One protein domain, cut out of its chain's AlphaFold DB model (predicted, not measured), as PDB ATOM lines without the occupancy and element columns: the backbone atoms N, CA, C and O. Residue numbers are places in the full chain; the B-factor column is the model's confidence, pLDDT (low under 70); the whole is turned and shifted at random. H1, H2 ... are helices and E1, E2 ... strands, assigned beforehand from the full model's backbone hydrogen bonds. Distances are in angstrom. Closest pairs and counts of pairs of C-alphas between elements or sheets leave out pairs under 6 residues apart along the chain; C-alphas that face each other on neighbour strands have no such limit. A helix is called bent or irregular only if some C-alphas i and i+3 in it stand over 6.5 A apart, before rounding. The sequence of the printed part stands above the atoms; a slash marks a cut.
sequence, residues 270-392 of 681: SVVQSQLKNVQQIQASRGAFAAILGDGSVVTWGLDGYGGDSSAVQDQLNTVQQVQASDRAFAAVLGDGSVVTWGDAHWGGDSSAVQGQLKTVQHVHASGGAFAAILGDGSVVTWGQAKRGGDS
ATOM      1  N   SER A 270     235.395 169.593 140.708       90.88
ATOM      2  CA  SER A 270     235.893 169.686 142.099       90.88
ATOM      3  C   SER A 270     234.796 169.613 143.169       90.88
ATOM      4  O   SER A 270     235.015 169.036 144.233       90.88
ATOM      5  N   VAL A 271     233.608 170.144 142.871       89.12
ATOM      6  CA  VAL A 271     232.431 170.107 143.757       89.12
ATOM      7  C   VAL A 271     231.949 168.676 144.020       89.12
ATOM      8  O   VAL A 271     231.500 168.371 145.122       89.12
ATOM      9  N   VAL A 272     232.076 167.786 143.034       92.19
ATOM     10  CA  VAL A 272     231.603 166.393 143.094       92.19
ATOM     11  C   VAL A 272     232.746 165.372 143.139       92.19
ATOM     12  O   VAL A 272     232.506 164.167 143.167       92.19
ATOM     13  N   GLN A 273     233.999 165.829 143.210       93.25
ATOM     14  CA  GLN A 273     235.204 164.994 143.143       93.25
ATOM     15  C   GLN A 273     235.205 163.841 144.155       93.25
ATOM     16  O   GLN A 273     235.639 162.736 143.847       93.25
ATOM     17  N   SER A 274     234.716 164.080 145.376       92.25
ATOM     18  CA  SER A 274     234.676 163.066 146.439       92.25
ATOM     19  C   SER A 274     233.683 161.929 146.168       92.25
ATOM     20  O   SER A 274     233.804 160.869 146.797       92.25
ATOM     21  N   GLN A 275     232.737 162.148 145.250       92.88
ATOM     22  CA  GLN A 275     231.687 161.214 144.844       92.88
ATOM     23  C   GLN A 275     232.089 160.396 143.607       92.88
ATOM     24  O   GLN A 275     231.647 159.264 143.458       92.88
ATOM     25  N   LEU A 276     232.965 160.925 142.745       93.12
ATOM     26  CA  LEU A 276     233.436 160.268 141.520       93.12
ATOM     27  C   LEU A 276     234.470 159.172 141.829       93.12
ATOM     28  O   LEU A 276     235.673 159.365 141.649       93.12
ATOM     29  N   LYS A 277     233.998 158.023 142.322       92.19
ATOM     30  CA  LYS A 277     234.810 156.836 142.644       92.19
ATOM     31  C   LYS A 277     234.260 155.608 141.928       92.19
ATOM     32  O   LYS A 277     233.048 155.434 141.864       92.19
ATOM     33  N   ASN A 278     235.140 154.727 141.455       93.06
ATOM     34  CA  ASN A 278     234.768 153.520 140.703       93.06
ATOM     35  C   ASN A 278     233.908 153.805 139.452       93.06
ATOM     36  O   ASN A 278     233.068 152.981 139.090       93.06
ATOM     37  N   VAL A 279     234.088 154.958 138.804       95.06
ATOM     38  CA  VAL A 279     233.368 155.363 137.587       95.06
ATOM     39  C   VAL A 279     233.613 154.350 136.466       95.06
ATOM     40  O   VAL A 279     234.754 153.989 136.191       95.06
ATOM     41  N   GLN A 280     232.532 153.906 135.823       91.94
ATOM     42  CA  GLN A 280     232.547 152.929 134.727       91.94
ATOM     43  C   GLN A 280     232.323 153.582 133.361       91.94
ATOM     44  O   GLN A 280     232.954 153.205 132.378       91.94
ATOM     45  N   GLN A 281     231.420 154.561 133.292       91.75
ATOM     46  CA  GLN A 281     231.051 155.232 132.047       91.75
ATOM     47  C   GLN A 281     230.763 156.707 132.306       91.75
ATOM     48  O   GLN A 281     230.209 157.064 133.344       91.75
ATOM     49  N   ILE A 282     231.099 157.558 131.338       93.31
ATOM     50  CA  ILE A 282     230.713 158.969 131.313       93.31
ATOM     51  C   ILE A 282     229.932 159.226 130.028       93.31
ATOM     52  O   ILE A 282     230.411 158.903 128.941       93.31
ATOM     53  N   GLN A 283     228.756 159.832 130.161       93.19
ATOM     54  CA  GLN A 283     227.963 160.347 129.050       93.19
ATOM     55  C   GLN A 283     227.949 161.875 129.095       93.19
ATOM     56  O   GLN A 283     227.895 162.469 130.173       93.19
ATOM     57  N   ALA A 284     227.976 162.516 127.927       90.38
ATOM     58  CA  ALA A 284     227.986 163.969 127.822       90.38
ATOM     59  C   ALA A 284     226.768 164.512 127.066       90.38
ATOM     60  O   ALA A 284     226.367 163.954 126.044       90.38
ATOM     61  N   SER A 285     226.231 165.633 127.550       90.31
ATOM     62  CA  SER A 285     225.390 166.548 126.768       90.31
ATOM     63  C   SER A 285     226.270 167.661 126.180       90.31
ATOM     64  O   SER A 285     227.498 167.635 126.324       90.31
ATOM     65  N   ARG A 286     225.685 168.693 125.550       85.00
ATOM     66  CA  ARG A 286     226.475 169.833 125.035       85.00
ATOM     67  C   ARG A 286     227.190 170.651 126.117       85.00
ATOM     68  O   ARG A 286     228.059 171.451 125.772       85.00
ATOM     69  N   GLY A 287     226.802 170.527 127.387       87.56
ATOM     70  CA  GLY A 287     227.297 171.405 128.454       87.56
ATOM     71  C   GLY A 287     227.417 170.780 129.843       87.56
ATOM     72  O   GLY A 287     227.699 171.510 130.797       87.56
ATOM     73  N   ALA A 288     227.188 169.474 129.972       92.38
ATOM     74  CA  ALA A 288     227.262 168.746 131.232       92.38
ATOM     75  C   ALA A 288     227.667 167.282 131.011       92.38
ATOM     76  O   ALA A 288     227.645 166.776 129.884       92.38
ATOM     77  N   PHE A 289     228.006 166.609 132.107       94.19
ATOM     78  CA  PHE A 289     228.363 165.196 132.143       94.19
ATOM     79  C   PHE A 289     227.569 164.448 133.211       94.19
ATOM     80  O   PHE A 289     227.218 165.005 134.254       94.19
ATOM     81  N   ALA A 290     227.364 163.161 132.954       95.50
ATOM     82  CA  ALA A 290     226.821 162.194 133.891       95.50
ATOM     83  C   ALA A 290     227.741 160.967 133.937       95.50
ATOM     84  O   ALA A 290     228.002 160.347 132.903       95.50
ATOM     85  N   ALA A 291     228.241 160.628 135.123       95.75
ATOM     86  CA  ALA A 291     229.072 159.453 135.361       95.75
ATOM     87  C   ALA A 291     228.256 158.344 136.028       95.75
ATOM     88  O   ALA A 291     227.612 158.599 137.043       95.75
ATOM     89  N   ILE A 292     228.334 157.126 135.492       95.88
ATOM     90  CA  ILE A 292     227.791 155.907 136.106       95.88
ATOM     91  C   ILE A 292     228.906 155.266 136.940       95.88
ATOM     92  O   ILE A 292     229.981 154.962 136.410       95.88
ATOM     93  N   LEU A 293     228.671 155.078 138.239       95.19
ATOM     94  CA  LEU A 293     229.607 154.453 139.176       95.19
ATOM     95  C   LEU A 293     229.467 152.923 139.170       95.19
ATOM     96  O   LEU A 293     228.472 152.369 138.709       95.19
ATOM     97  N   GLY A 294     230.460 152.219 139.715       92.75
ATOM     98  CA  GLY A 294     230.488 150.752 139.765       92.75
ATOM     99  C   GLY A 294     229.405 150.115 140.644       92.75
ATOM    100  O   GLY A 294     229.130 148.929 140.497       92.75
ATOM    101  N   ASP A 295     228.775 150.887 141.530       92.06
ATOM    102  CA  ASP A 295     227.587 150.474 142.289       92.06
ATOM    103  C   ASP A 295     226.263 150.810 141.566       92.06
ATOM    104  O   ASP A 295     225.178 150.569 142.097       92.06
ATOM    105  N   GLY A 296     226.346 151.359 140.351       93.00
ATOM    106  CA  GLY A 296     225.214 151.811 139.548       93.00
ATOM    107  C   GLY A 296     224.650 153.169 139.966       93.00
ATOM    108  O   GLY A 296     223.620 153.571 139.434       93.00
ATOM    109  N   SER A 297     225.250 153.890 140.915       95.62
ATOM    110  CA  SER A 297     224.827 155.266 141.192       95.62
ATOM    111  C   SER A 297     225.302 156.244 140.110       95.62
ATOM    112  O   SER A 297     226.236 155.942 139.365       95.62
ATOM    113  N   VAL A 298     224.654 157.409 139.988       97.19
ATOM    114  CA  VAL A 298     225.068 158.460 139.038       97.19
ATOM    115  C   VAL A 298     225.478 159.738 139.751       97.19
ATOM    116  O   VAL A 298     224.826 160.177 140.694       97.19
ATOM    117  N   VAL A 299     226.554 160.348 139.256       96.69
ATOM    118  CA  VAL A 299     227.041 161.664 139.678       96.69
ATOM    119  C   VAL A 299     227.095 162.577 138.459       96.69
ATOM    120  O   VAL A 299     227.628 162.194 137.416       96.69
ATOM    121  N   THR A 300     226.567 163.794 138.580       95.88
ATOM    122  CA  THR A 300     226.502 164.769 137.481       95.88
ATOM    123  C   THR A 300     227.255 166.047 137.811       95.88
ATOM    124  O   THR A 300     227.420 166.402 138.979       95.88
ATOM    125  N   TRP A 301     227.731 166.738 136.777       95.19
ATOM    126  CA  TRP A 301     228.329 168.066 136.909       95.19
ATOM    127  C   TRP A 301     228.295 168.834 135.582       95.19
ATOM    128  O   TRP A 301     228.119 168.261 134.505       95.19
ATOM    129  N   GLY A 302     228.500 170.150 135.649       92.44
ATOM    130  CA  GLY A 302     228.481 171.057 134.498       92.44
ATOM    131  C   GLY A 302     227.380 172.101 134.620       92.44
ATOM    132  O   GLY A 302     227.013 172.467 135.731       92.44
ATOM    133  N   LEU A 303     226.867 172.604 133.493       91.44
ATOM    134  CA  LEU A 303     225.777 173.583 133.523       91.44
ATOM    135  C   LEU A 303     224.472 172.930 133.987       91.44
ATOM    136  O   LEU A 303     223.987 172.003 133.339       91.44
ATOM    137  N   ASP A 304     223.848 173.490 135.022       90.62
ATOM    138  CA  ASP A 304     222.563 173.025 135.568       90.62
ATOM    139  C   ASP A 304     221.494 172.902 134.470       90.62
ATOM    140  O   ASP A 304     220.896 171.844 134.283       90.62
ATOM    141  N   GLY A 305     221.349 173.940 133.633       88.50
ATOM    142  CA  GLY A 305     220.413 173.963 132.499       88.50
ATOM    143  C   GLY A 305     220.764 173.032 131.328       88.50
ATOM    144  O   GLY A 305     220.088 173.070 130.306       88.50
ATOM    145  N   TYR A 306     221.837 172.246 131.440       91.19
ATOM    146  CA  TYR A 306     222.225 171.196 130.492       91.19
ATOM    147  C   TYR A 306     222.262 169.806 131.154       91.19
ATOM    148  O   TYR A 306     222.755 168.857 130.538       91.19
ATOM    149  N   GLY A 307     221.762 169.686 132.393       92.81
ATOM    150  CA  GLY A 307     221.737 168.442 133.166       92.81
ATOM    151  C   GLY A 307     222.911 168.251 134.131       92.81
ATOM    152  O   GLY A 307     223.179 167.125 134.541       92.81
ATOM    153  N   GLY A 308     223.624 169.329 134.479       93.38
ATOM    154  CA  GLY A 308     224.734 169.291 135.436       93.38
ATOM    155  C   GLY A 308     224.309 169.049 136.888       93.38
ATOM    156  O   GLY A 308     225.087 168.479 137.650       93.38
ATOM    157  N   ASP A 309     223.077 169.408 137.255       93.94
ATOM    158  CA  ASP A 309     222.502 169.181 138.583       93.94
ATOM    159  C   ASP A 309     221.431 168.079 138.528       93.94
ATOM    160  O   ASP A 309     220.427 168.204 137.822       93.94
ATOM    161  N   SER A 310     221.658 166.999 139.276       95.06
ATOM    162  CA  SER A 310     220.725 165.879 139.463       95.06
ATOM    163  C   SER A 310     220.259 165.733 140.916       95.06
ATOM    164  O   SER A 310     219.581 164.762 141.249       95.06
ATOM    165  N   SER A 311     220.553 166.709 141.787       94.19
ATOM    166  CA  SER A 311     220.252 166.653 143.226       94.19
ATOM    167  C   SER A 311     218.777 166.376 143.532       94.19
ATOM    168  O   SER A 311     218.466 165.637 144.463       94.19
ATOM    169  N   ALA A 312     217.866 166.896 142.704       93.25
ATOM    170  CA  ALA A 312     216.426 166.673 142.824       93.25
ATOM    171  C   ALA A 312     215.994 165.208 142.609       93.25
ATOM    172  O   ALA A 312     214.923 164.811 143.070       93.25
ATOM    173  N   VAL A 313     216.803 164.409 141.909       95.00
ATOM    174  CA  VAL A 313     216.511 163.005 141.575       95.00
ATOM    175  C   VAL A 313     217.583 162.034 142.080       95.00
ATOM    176  O   VAL A 313     217.511 160.842 141.794       95.00
ATOM    177  N   GLN A 314     218.550 162.514 142.867       94.94
ATOM    178  CA  GLN A 314     219.727 161.751 143.289       94.94
ATOM    179  C   GLN A 314     219.371 160.439 144.003       94.94
ATOM    180  O   GLN A 314     219.978 159.408 143.724       94.94
ATOM    181  N   ASP A 315     218.349 160.453 144.865       93.31
ATOM    182  CA  ASP A 315     217.897 159.267 145.606       93.31
ATOM    183  C   ASP A 315     217.354 158.156 144.688       93.31
ATOM    184  O   ASP A 315     217.296 156.994 145.089       93.31
ATOM    185  N   GLN A 316     216.970 158.491 143.452       94.12
ATOM    186  CA  GLN A 316     216.457 157.553 142.446       94.12
ATOM    187  C   GLN A 316     217.551 157.054 141.495       94.12
ATOM    188  O   GLN A 316     217.372 156.039 140.829       94.12
ATOM    189  N   LEU A 317     218.692 157.739 141.429       94.75
ATOM    190  CA  LEU A 317     219.817 157.393 140.563       94.75
ATOM    191  C   LEU A 317     220.708 156.334 141.217       94.75
ATOM    192  O   LEU A 317     221.900 156.543 141.429       94.75
ATOM    193  N   ASN A 318     220.104 155.196 141.548       88.56
ATOM    194  CA  ASN A 318     220.765 153.995 142.043       88.56
ATOM    195  C   ASN A 318     220.474 152.840 141.070       88.56
ATOM    196  O   ASN A 318     219.392 152.772 140.498       88.56
ATOM    197  N   THR A 319     221.429 151.934 140.851       93.31
ATOM    198  CA  THR A 319     221.314 150.810 139.889       93.31
ATOM    199  C   THR A 319     221.182 151.193 138.404       93.31
ATOM    200  O   THR A 319     220.718 150.393 137.596       93.31
ATOM    201  N   VAL A 320     221.610 152.392 138.011       95.75
ATOM    202  CA  VAL A 320     221.642 152.867 136.620       95.75
ATOM    203  C   VAL A 320     222.512 151.955 135.750       95.75
ATOM    204  O   VAL A 320     223.652 151.650 136.096       95.75
ATOM    205  N   GLN A 321     221.981 151.552 134.594       93.19
ATOM    206  CA  GLN A 321     222.680 150.738 133.593       93.19
ATOM    207  C   GLN A 321     223.117 151.544 132.370       93.19
ATOM    208  O   GLN A 321     224.163 151.266 131.788       93.19
ATOM    209  N   GLN A 322     222.323 152.535 131.963       93.19
ATOM    210  CA  GLN A 322     222.592 153.345 130.780       93.19
ATOM    211  C   GLN A 322     222.150 154.786 131.013       93.19
ATOM    212  O   GLN A 322     221.113 155.029 131.624       93.19
ATOM    213  N   VAL A 323     222.906 155.737 130.464       95.19
ATOM    214  CA  VAL A 323     222.514 157.145 130.379       95.19
ATOM    215  C   VAL A 323     222.548 157.584 128.920       95.19
ATOM    216  O   VAL A 323     223.498 157.283 128.199       95.19
ATOM    217  N   GLN A 324     221.516 158.307 128.499       94.62
ATOM    218  CA  GLN A 324     221.426 158.954 127.193       94.62
ATOM    219  C   GLN A 324     221.243 160.458 127.365       94.62
ATOM    220  O   GLN A 324     220.638 160.902 128.340       94.62
ATOM    221  N   ALA A 325     221.773 161.237 126.422       92.31
ATOM    222  CA  ALA A 325     221.760 162.695 126.479       92.31
ATOM    223  C   ALA A 325     221.067 163.295 125.251       92.31
ATOM    224  O   ALA A 325     221.342 162.887 124.123       92.31
ATOM    225  N   SER A 326     220.211 164.290 125.480       91.38
ATOM    226  CA  SER A 326     219.811 165.260 124.455       91.38
ATOM    227  C   SER A 326     220.800 166.434 124.459       91.38
ATOM    228  O   SER A 326     221.818 166.407 125.160       91.38
ATOM    229  N   ASP A 327     220.511 167.519 123.731       88.56
ATOM    230  CA  ASP A 327     221.374 168.703 123.783       88.56
ATOM    231  C   ASP A 327     221.483 169.299 125.206       88.56
ATOM    232  O   ASP A 327     222.504 169.923 125.508       88.56
ATOM    233  N   ARG A 328     220.460 169.137 126.070       92.44
ATOM    234  CA  ARG A 328     220.354 169.819 127.386       92.44
ATOM    235  C   ARG A 328     219.783 168.993 128.549       92.44
ATOM    236  O   ARG A 328     219.546 169.544 129.625       92.44
ATOM    237  N   ALA A 329     219.522 167.708 128.352       95.50
ATOM    238  CA  ALA A 329     218.948 166.851 129.383       95.50
ATOM    239  C   ALA A 329     219.517 165.436 129.309       95.50
ATOM    240  O   ALA A 329     220.136 165.056 128.310       95.50
ATOM    241  N   PHE A 330     219.267 164.659 130.360       96.81
ATOM    242  CA  PHE A 330     219.648 163.256 130.443       96.81
ATOM    243  C   PHE A 330     218.466 162.374 130.833       96.81
ATOM    244  O   PHE A 330     217.554 162.792 131.552       96.81
ATOM    245  N   ALA A 331     218.540 161.126 130.382       96.88
ATOM    246  CA  ALA A 331     217.655 160.044 130.772       96.88
ATOM    247  C   ALA A 331     218.497 158.832 131.187       96.88
ATOM    248  O   ALA A 331     219.301 158.334 130.395       96.88
ATOM    249  N   ALA A 332     218.316 158.369 132.422       96.38
ATOM    250  CA  ALA A 332     218.937 157.164 132.955       96.38
ATOM    251  C   ALA A 332     217.948 155.999 132.941       96.38
ATOM    252  O   ALA A 332     216.820 156.153 133.405       96.38
ATOM    253  N   VAL A 333     218.389 154.838 132.458       95.75
ATOM    254  CA  VAL A 333     217.672 153.559 132.564       95.75
ATOM    255  C   VAL A 333     218.229 152.795 133.766       95.75
ATOM    256  O   VAL A 333     219.435 152.535 133.824       95.75
ATOM    257  N   LEU A 334     217.371 152.468 134.732       94.12
ATOM    258  CA  LEU A 334     217.716 151.729 135.951       94.12
ATOM    259  C   LEU A 334     217.695 150.212 135.722       94.12
ATOM    260  O   LEU A 334     217.135 149.719 134.744       94.12
ATOM    261  N   GLY A 335     218.279 149.451 136.650       91.06
ATOM    262  CA  GLY A 335     218.390 147.996 136.549       91.06
ATOM    263  C   GLY A 335     217.066 147.239 136.652       91.06
ATOM    264  O   GLY A 335     216.985 146.092 136.219       91.06
ATOM    265  N   ASP A 336     216.021 147.881 137.174       89.81
ATOM    266  CA  ASP A 336     214.642 147.382 137.146       89.81
ATOM    267  C   ASP A 336     213.876 147.786 135.866       89.81
ATOM    268  O   ASP A 336     212.695 147.460 135.704       89.81
ATOM    269  N   GLY A 337     214.542 148.494 134.948       90.44
ATOM    270  CA  GLY A 337     213.975 149.030 133.716       90.44
ATOM    271  C   GLY A 337     213.119 150.283 133.910       90.44
ATOM    272  O   GLY A 337     212.392 150.660 132.993       90.44
ATOM    273  N   SER A 338     213.120 150.926 135.078       93.25
ATOM    274  CA  SER A 338     212.522 152.258 135.219       93.25
ATOM    275  C   SER A 338     213.443 153.352 134.664       93.25
ATOM    276  O   SER A 338     214.623 153.111 134.406       93.25
ATOM    277  N   VAL A 339     212.901 154.553 134.424       96.31
ATOM    278  CA  VAL A 339     213.673 155.693 133.899       96.31
ATOM    279  C   VAL A 339     213.602 156.889 134.833       96.31
ATOM    280  O   VAL A 339     212.536 157.230 135.342       96.31
ATOM    281  N   VAL A 340     214.741 157.549 135.012       96.44
ATOM    282  CA  VAL A 340     214.882 158.801 135.762       96.44
ATOM    283  C   VAL A 340     215.452 159.858 134.823       96.44
ATOM    284  O   VAL A 340     216.400 159.588 134.086       96.44
ATOM    285  N   THR A 341     214.880 161.061 134.830       96.94
ATOM    286  CA  THR A 341     215.289 162.165 133.948       96.94
ATOM    287  C   THR A 341     215.624 163.416 134.742       96.94
ATOM    288  O   THR A 341     215.128 163.608 135.854       96.94
ATOM    289  N   TRP A 342     216.516 164.237 134.189       97.56
ATOM    290  CA  TRP A 342     216.906 165.524 134.767       97.56
ATOM    291  C   TRP A 342     217.505 166.458 133.704       97.56
ATOM    292  O   TRP A 342     217.817 166.052 132.579       97.56
ATOM    293  N   GLY A 343     217.683 167.728 134.071       95.50
ATOM    294  CA  GLY A 343     218.151 168.802 133.194       95.50
ATOM    295  C   GLY A 343     217.022 169.734 132.763       95.50
ATOM    296  O   GLY A 343     216.046 169.914 133.490       95.50
ATOM    297  N   ASP A 344     217.150 170.361 131.592       94.62
ATOM    298  CA  ASP A 344     216.124 171.295 131.118       94.62
ATOM    299  C   ASP A 344     214.822 170.548 130.786       94.62
ATOM    300  O   ASP A 344     214.770 169.720 129.870       94.62
ATOM    301  N   ALA A 345     213.753 170.864 131.523       91.19
ATOM    302  CA  ALA A 345     212.436 170.249 131.366       91.19
ATOM    303  C   ALA A 345     211.903 170.350 129.923       91.19
ATOM    304  O   ALA A 345     211.324 169.394 129.408       91.19
ATOM    305  N   HIS A 346     212.167 171.462 129.221       88.88
ATOM    306  CA  HIS A 346     211.725 171.645 127.835       88.88
ATOM    307  C   HIS A 346     212.516 170.797 126.835       88.88
ATOM    308  O   HIS A 346     212.069 170.667 125.701       88.88
ATOM    309  N   TRP A 347     213.664 170.241 127.227       90.69
ATOM    310  CA  TRP A 347     214.552 169.435 126.380       90.69
ATOM    311  C   TRP A 347     214.606 167.958 126.808       90.69
ATOM    312  O   TRP A 347     215.518 167.230 126.404       90.69
ATOM    313  N   GLY A 348     213.633 167.518 127.615       92.12
ATOM    314  CA  GLY A 348     213.489 166.126 128.054       92.12
ATOM    315  C   GLY A 348     213.911 165.842 129.496       92.12
ATOM    316  O   GLY A 348     213.945 164.676 129.879       92.12
ATOM    317  N   GLY A 349     214.217 166.873 130.290       93.94
ATOM    318  CA  GLY A 349     214.627 166.726 131.690       93.94
ATOM    319  C   GLY A 349     213.495 166.480 132.694       93.94
ATOM    320  O   GLY A 349     213.783 166.310 133.870       93.94
ATOM    321  N   ASP A 350     212.232 166.475 132.256       93.81
ATOM    322  CA  ASP A 350     211.066 166.156 133.089       93.81
ATOM    323  C   ASP A 350     210.216 165.060 132.422       93.81
ATOM    324  O   ASP A 350     209.580 165.290 131.389       93.81
ATOM    325  N   SER A 351     210.216 163.863 133.017       93.94
ATOM    326  CA  SER A 351     209.380 162.716 132.630       93.94
ATOM    327  C   SER A 351     208.206 162.463 133.580       93.94
ATOM    328  O   SER A 351     207.521 161.448 133.441       93.94
ATOM    329  N   SER A 352     207.933 163.353 134.544       92.56
ATOM    330  CA  SER A 352     206.939 163.128 135.609       92.56
ATOM    331  C   SER A 352     205.540 162.799 135.073       92.56
ATOM    332  O   SER A 352     204.862 161.917 135.602       92.56
ATOM    333  N   ALA A 353     205.144 163.434 133.966       89.88
ATOM    334  CA  ALA A 353     203.870 163.198 133.290       89.88
ATOM    335  C   ALA A 353     203.710 161.762 132.749       89.88
ATOM    336  O   ALA A 353     202.589 161.266 132.629       89.88
ATOM    337  N   VAL A 354     204.819 161.086 132.439       91.81
ATOM    338  CA  VAL A 354     204.839 159.734 131.856       91.81
ATOM    339  C   VAL A 354     205.500 158.694 132.767       91.81
ATOM    340  O   VAL A 354     205.577 157.521 132.409       91.81
ATOM    341  N   GLN A 355     205.906 159.079 133.980       91.94
ATOM    342  CA  GLN A 355     206.686 158.242 134.899       91.94
ATOM    343  C   GLN A 355     206.026 156.892 135.207       91.94
ATOM    344  O   GLN A 355     206.697 155.867 135.285       91.94
ATOM    345  N   GLY A 356     204.695 156.859 135.339       88.50
ATOM    346  CA  GLY A 356     203.951 155.620 135.593       88.50
ATOM    347  C   GLY A 356     204.029 154.587 134.459       88.50
ATOM    348  O   GLY A 356     203.763 153.409 134.710       88.50
ATOM    349  N   GLN A 357     204.392 155.025 133.249       89.50
ATOM    350  CA  GLN A 357     204.496 154.215 132.030       89.50
ATOM    351  C   GLN A 357     205.932 153.742 131.760       89.50
ATOM    352  O   GLN A 357     206.120 152.716 131.121       89.50
ATOM    353  N   LEU A 358     206.947 154.452 132.266       90.19
ATOM    354  CA  LEU A 358     208.365 154.133 132.078       90.19
ATOM    355  C   LEU A 358     208.807 152.976 132.987       90.19
ATOM    356  O   LEU A 358     209.547 153.166 133.950       90.19
ATOM    357  N   LYS A 359     208.313 151.772 132.693       88.94
ATOM    358  CA  LYS A 359     208.665 150.521 133.374       88.94
ATOM    359  C   LYS A 359     209.155 149.518 132.344       88.94
ATOM    360  O   LYS A 359     208.608 149.463 131.247       88.94
ATOM    361  N   THR A 360     210.118 148.674 132.705       90.88
ATOM    362  CA  THR A 360     210.702 147.660 131.801       90.88
ATOM    363  C   THR A 360     211.353 148.239 130.536       90.88
ATOM    364  O   THR A 360     211.420 147.568 129.515       90.88
ATOM    365  N   VAL A 361     211.819 149.487 130.579       92.62
ATOM    366  CA  VAL A 361     212.529 150.163 129.485       92.62
ATOM    367  C   VAL A 361     213.786 149.378 129.111       92.62
ATOM    368  O   VAL A 361     214.595 149.048 129.974       92.62
ATOM    369  N   GLN A 362     213.948 149.101 127.817       88.25
ATOM    370  CA  GLN A 362     215.125 148.430 127.260       88.25
ATOM    371  C   GLN A 362     216.124 149.433 126.680       88.25
ATOM    372  O   GLN A 362     217.325 149.325 126.919       88.25
ATOM    373  N   HIS A 363     215.625 150.415 125.925       87.19
ATOM    374  CA  HIS A 363     216.445 151.395 125.216       87.19
ATOM    375  C   HIS A 363     215.800 152.777 125.249       87.19
ATOM    376  O   HIS A 363     214.579 152.906 125.158       87.19
ATOM    377  N   VAL A 364     216.638 153.811 125.324       92.75
ATOM    378  CA  VAL A 364     216.237 155.213 125.177       92.75
ATOM    379  C   VAL A 364     216.994 155.813 124.001       92.75
ATOM    380  O   VAL A 364     218.201 155.624 123.868       92.75
ATOM    381  N   HIS A 365     216.285 156.553 123.156       89.19
ATOM    382  CA  HIS A 365     216.852 157.303 122.042       89.19
ATOM    383  C   HIS A 365     216.584 158.792 122.238       89.19
ATOM    384  O   HIS A 365     215.505 159.175 122.692       89.19
ATOM    385  N   ALA A 366     217.562 159.628 121.889       87.94
ATOM    386  CA  ALA A 366     217.474 161.078 122.011       87.94
ATOM    387  C   ALA A 366     217.422 161.742 120.630       87.94
ATOM    388  O   ALA A 366     218.190 161.387 119.734       87.94
ATOM    389  N   SER A 367     216.536 162.724 120.475       84.56
ATOM    390  CA  SER A 367     216.644 163.741 119.424       84.56
ATOM    391  C   SER A 367     217.395 164.956 119.978       84.56
ATOM    392  O   SER A 367     217.870 164.946 121.117       84.56
ATOM    393  N   GLY A 368     217.454 166.051 119.214       78.00
ATOM    394  CA  GLY A 368     218.024 167.305 119.714       78.00
ATOM    395  C   GLY A 368     217.410 167.777 121.043       78.00
ATOM    396  O   GLY A 368     218.123 168.375 121.841       78.00
ATOM    397  N   GLY A 369     216.129 167.483 121.328       86.06
ATOM    398  CA  GLY A 369     215.443 167.980 122.536       86.06
ATOM    399  C   GLY A 369     214.285 167.142 123.078       86.06
ATOM    400  O   GLY A 369     213.437 167.670 123.799       86.06
ATOM    401  N   ALA A 370     214.207 165.865 122.724       92.94
ATOM    402  CA  ALA A 370     213.215 164.939 123.257       92.94
ATOM    403  C   ALA A 370     213.804 163.531 123.386       92.94
ATOM    404  O   ALA A 370     214.880 163.253 122.850       92.94
ATOM    405  N   PHE A 371     213.074 162.653 124.068       94.94
ATOM    406  CA  PHE A 371     213.436 161.250 124.231       94.94
ATOM    407  C   PHE A 371     212.281 160.326 123.855       94.94
ATOM    408  O   PHE A 371     211.105 160.665 124.022       94.94
ATOM    409  N   ALA A 372     212.645 159.133 123.395       93.50
ATOM    410  CA  ALA A 372     211.737 158.027 123.155       93.50
ATOM    411  C   ALA A 372     212.301 156.748 123.786       93.50
ATOM    412  O   ALA A 372     213.429 156.351 123.483       93.50
ATOM    413  N   ALA A 373     211.525 156.116 124.664       93.88
ATOM    414  CA  ALA A 373     211.878 154.869 125.334       93.88
ATOM    415  C   ALA A 373     211.108 153.691 124.734       93.88
ATOM    416  O   ALA A 373     209.887 153.766 124.615       93.88
ATOM    417  N   ILE A 374     211.812 152.602 124.418       91.31
ATOM    418  CA  ILE A 374     211.225 151.310 124.037       91.31
ATOM    419  C   ILE A 374     211.075 150.467 125.310       91.31
ATOM    420  O   ILE A 374     212.065 150.213 126.002       91.31
ATOM    421  N   LEU A 375     209.849 150.054 125.633       91.50
ATOM    422  CA  LEU A 375     209.528 149.201 126.782       91.50
ATOM    423  C   LEU A 375     209.713 147.713 126.449       91.50
ATOM    424  O   LEU A 375     209.799 147.321 125.288       91.50
ATOM    425  N   GLY A 376     209.731 146.858 127.472       85.75
ATOM    426  CA  GLY A 376     209.976 145.421 127.331       85.75
ATOM    427  C   GLY A 376     208.867 144.654 126.613       85.75
ATOM    428  O   GLY A 376     209.109 143.566 126.099       85.75
ATOM    429  N   ASP A 377     207.669 145.232 126.537       84.75
ATOM    430  CA  ASP A 377     206.559 144.746 125.709       84.75
ATOM    431  C   ASP A 377     206.587 145.307 124.269       84.75
ATOM    432  O   ASP A 377     205.686 145.042 123.468       84.75
ATOM    433  N   GLY A 378     207.618 146.088 123.934       83.75
ATOM    434  CA  GLY A 378     207.788 146.776 122.659       83.75
ATOM    435  C   GLY A 378     206.910 148.019 122.494       83.75
ATOM    436  O   GLY A 378     206.833 148.554 121.391       83.75
ATOM    437  N   SER A 379     206.196 148.490 123.516       88.69
ATOM    438  CA  SER A 379     205.524 149.793 123.433       88.69
ATOM    439  C   SER A 379     206.518 150.952 123.567       88.69
ATOM    440  O   SER A 379     207.646 150.756 124.023       88.69
ATOM    441  N   VAL A 380     206.133 152.162 123.143       92.75
ATOM    442  CA  VAL A 380     206.996 153.354 123.247       92.75
ATOM    443  C   VAL A 380     206.363 154.439 124.094       92.75
ATOM    444  O   VAL A 380     205.176 154.732 123.971       92.75
ATOM    445  N   VAL A 381     207.185 155.072 124.922       94.38
ATOM    446  CA  VAL A 381     206.823 156.241 125.726       94.38
ATOM    447  C   VAL A 381     207.758 157.386 125.355       94.38
ATOM    448  O   VAL A 381     208.972 157.194 125.287       94.38
ATOM    449  N   THR A 382     207.209 158.575 125.110       94.69
ATOM    450  CA  THR A 382     207.986 159.766 124.733       94.69
ATOM    451  C   THR A 382     207.760 160.915 125.701       94.69
ATOM    452  O   THR A 382     206.741 160.971 126.393       94.69
ATOM    453  N   TRP A 383     208.752 161.802 125.791       95.88
ATOM    454  CA  TRP A 383     208.686 163.022 126.595       95.88
ATOM    455  C   TRP A 383     209.706 164.067 126.111       95.88
ATOM    456  O   TRP A 383     210.575 163.793 125.278       95.88
ATOM    457  N   GLY A 384     209.607 165.286 126.646       92.94
ATOM    458  CA  GLY A 384     210.445 166.432 126.281       92.94
ATOM    459  C   GLY A 384     209.737 167.407 125.348       92.94
ATOM    460  O   GLY A 384     208.516 167.561 125.409       92.94
ATOM    461  N   GLN A 385     210.485 168.110 124.489       90.56
ATOM    462  CA  GLN A 385     209.877 169.129 123.633       90.56
ATOM    463  C   GLN A 385     208.893 168.482 122.651       90.56
ATOM    464  O   GLN A 385     209.307 167.751 121.751       90.56
ATOM    465  N   ALA A 386     207.600 168.811 122.749       85.00
ATOM    466  CA  ALA A 386     206.569 168.261 121.859       85.00
ATOM    467  C   ALA A 386     206.934 168.433 120.370       85.00
ATOM    468  O   ALA A 386     206.900 167.484 119.591       85.00
ATOM    469  N   LYS A 387     207.429 169.626 119.997       78.81
ATOM    470  CA  LYS A 387     207.887 169.933 118.629       78.81
ATOM    471  C   LYS A 387     209.174 169.210 118.200       78.81
ATOM    472  O   LYS A 387     209.528 169.310 117.038       78.81
ATOM    473  N   ARG A 388     209.893 168.527 119.096       77.38
ATOM    474  CA  ARG A 388     211.094 167.728 118.771       77.38
ATOM    475  C   ARG A 388     210.862 166.219 118.917       77.38
ATOM    476  O   ARG A 388     211.833 165.466 118.971       77.38
ATOM    477  N   GLY A 389     209.600 165.785 119.013       82.88
ATOM    478  CA  GLY A 389     209.236 164.373 119.178       82.88
ATOM    479  C   GLY A 389     208.890 163.950 120.609       82.88
ATOM    480  O   GLY A 389     208.813 162.758 120.877       82.88
ATOM    481  N   GLY A 390     208.679 164.898 121.527       87.44
ATOM    482  CA  GLY A 390     208.313 164.607 122.919       87.44
ATOM    483  C   GLY A 390     206.830 164.314 123.168       87.44
ATOM    484  O   GLY A 390     206.469 164.035 124.304       87.44
ATOM    485  N   ASP A 391     205.972 164.403 122.147       88.44
ATOM    486  CA  ASP A 391     204.551 164.042 122.223       88.44
ATOM    487  C   ASP A 391     204.213 163.022 121.124       88.44
ATOM    488  O   ASP A 391     204.175 163.361 119.939       88.44
ATOM    489  N   SER A 392     203.982 161.770 121.527       86.69
ATOM    490  CA  SER A 392     203.527 160.673 120.662       86.69
ATOM    491  C   SER A 392     202.041 160.342 120.827       86.69
ATOM    492  O   SER A 392     201.585 159.344 120.272       86.69
TER     493      SER A 392
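This is residues 270 to 392 of the 681 residues of the protein "Hypothetical protein" of Symbiodinium sp. KB8 (UniProt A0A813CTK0). Three small three-stranded sheets are stacked face to face along the longest axis, in chain order: E1 E2 E3, then E4 E5 E6 in the middle, then E7 E8 E9, with their strands running nearly in line from sheet to sheet. The short helix H1 lies in the connection from the first sheet to the second, over the edge strand E6, and a long stretch with no named element, residues 344 to 360, leads from the second sheet to the third. The printed part has 123 residues with nine named strands and one named helix, in the order E1 E2 E3 H1 E4 E5 E6 E7 E8 E9; each sheet is antiparallel, in the order E1 E2 E3, E4 E5 E6 or E7 E8 E9. The class is mostly strand, though under half of the residues, 57 of 123, are in named elements. The whole is compact, with a radius of gyration of the C-alphas of 13.2 A and spans of 40 by 27 by 20 A.

E4 (residues 320 to 325), E5 (residues 329 to 334) and E6 (residues 339 to 343) form a meander, each strand the antiparallel neighbour of the one before. In the hairpin of E4 and E5, N 324 and O 331 are 2.9 A apart, within hydrogen-bond range; in that of E5 and E6, N 332 and O 340 are 2.8 A apart. H1 (residues 311 to 316) is on this sheet, over E6, at a height over the sheet of 9.0 A; it runs along the strands, at 10 degrees to E6 on the local plane, which is fitted to only 6 C-alphas of the sheet. The closest C-alphas of H1 and E6, those of Gln 316 and Val 340, are 7.0 A apart. H1 is irregular, with C-alphas 312 and 315 8.0 A apart; 0 of its 2 O i to N i+4 pairs are within hydrogen-bond range, and 1 of its 3 O i to N i+3 pairs. E1 (residues 279 to 284), E2 (residues 288 to 293) and E3 (residues 298 to 302) form a second meander, with N 283 and O 290 at 2.9 A in the hairpin of E1 and E2, and N 291 and O 299 at 2.8 A in that of E2 and E3. This sheet and the sheet E4 E5 E6 are face to face, their facing parts 9.7 A centre to centre and their strands at 15 degrees. The closest C-alphas of E1 and E4, those of Gln 283 and Val 323, are 6.5 A apart. H1 only grazes the sheet E1 E2 E3. E7 (residues 361 to 366), E8 (residues 370 to 375) and E9 (residues 380 to 384) form the third meander, with N 365 and O 372 at 2.9 A in the hairpin of E7 and E8, and N 373 and O 381 at 2.8 A in that of E8 and E9. This sheet faces the sheet E4 E5 E6, their facing parts 9.9 A centre to centre and their strands at 14 degrees; together the sheets form a stack of sheets, face to face in turn. The closest C-alphas of E4 and E7, those of Ala 325 and Ala 366, are 6.4 A apart. E2 and E8 are apart.

E5, residues 329 to 334, is 16.5 A from first to last C-alpha and begins at (218.948, 166.851, 129.383). E2, residues 288 to 293, and E8, residues 370 to 375, are also 16.5 A long. E1, E4 and E7 are 14.1 A each; E6 and E9 are 13.9 A, E3 is 13.8 A and H1 is 9.9 A. E1 begins at C-alpha 279, (233.368, 155.363, 137.587), and E9 ends at C-alpha 384, (210.445, 166.432, 126.281).

The two C-alphas farthest apart, those of Ser 270 and Asp 377, are 41.8 A apart. The printed part has no cut. The link from E6 to E7, 17 residues, is long. The mean pLDDT of the printed part is 91.8, and no printed residue is under 70.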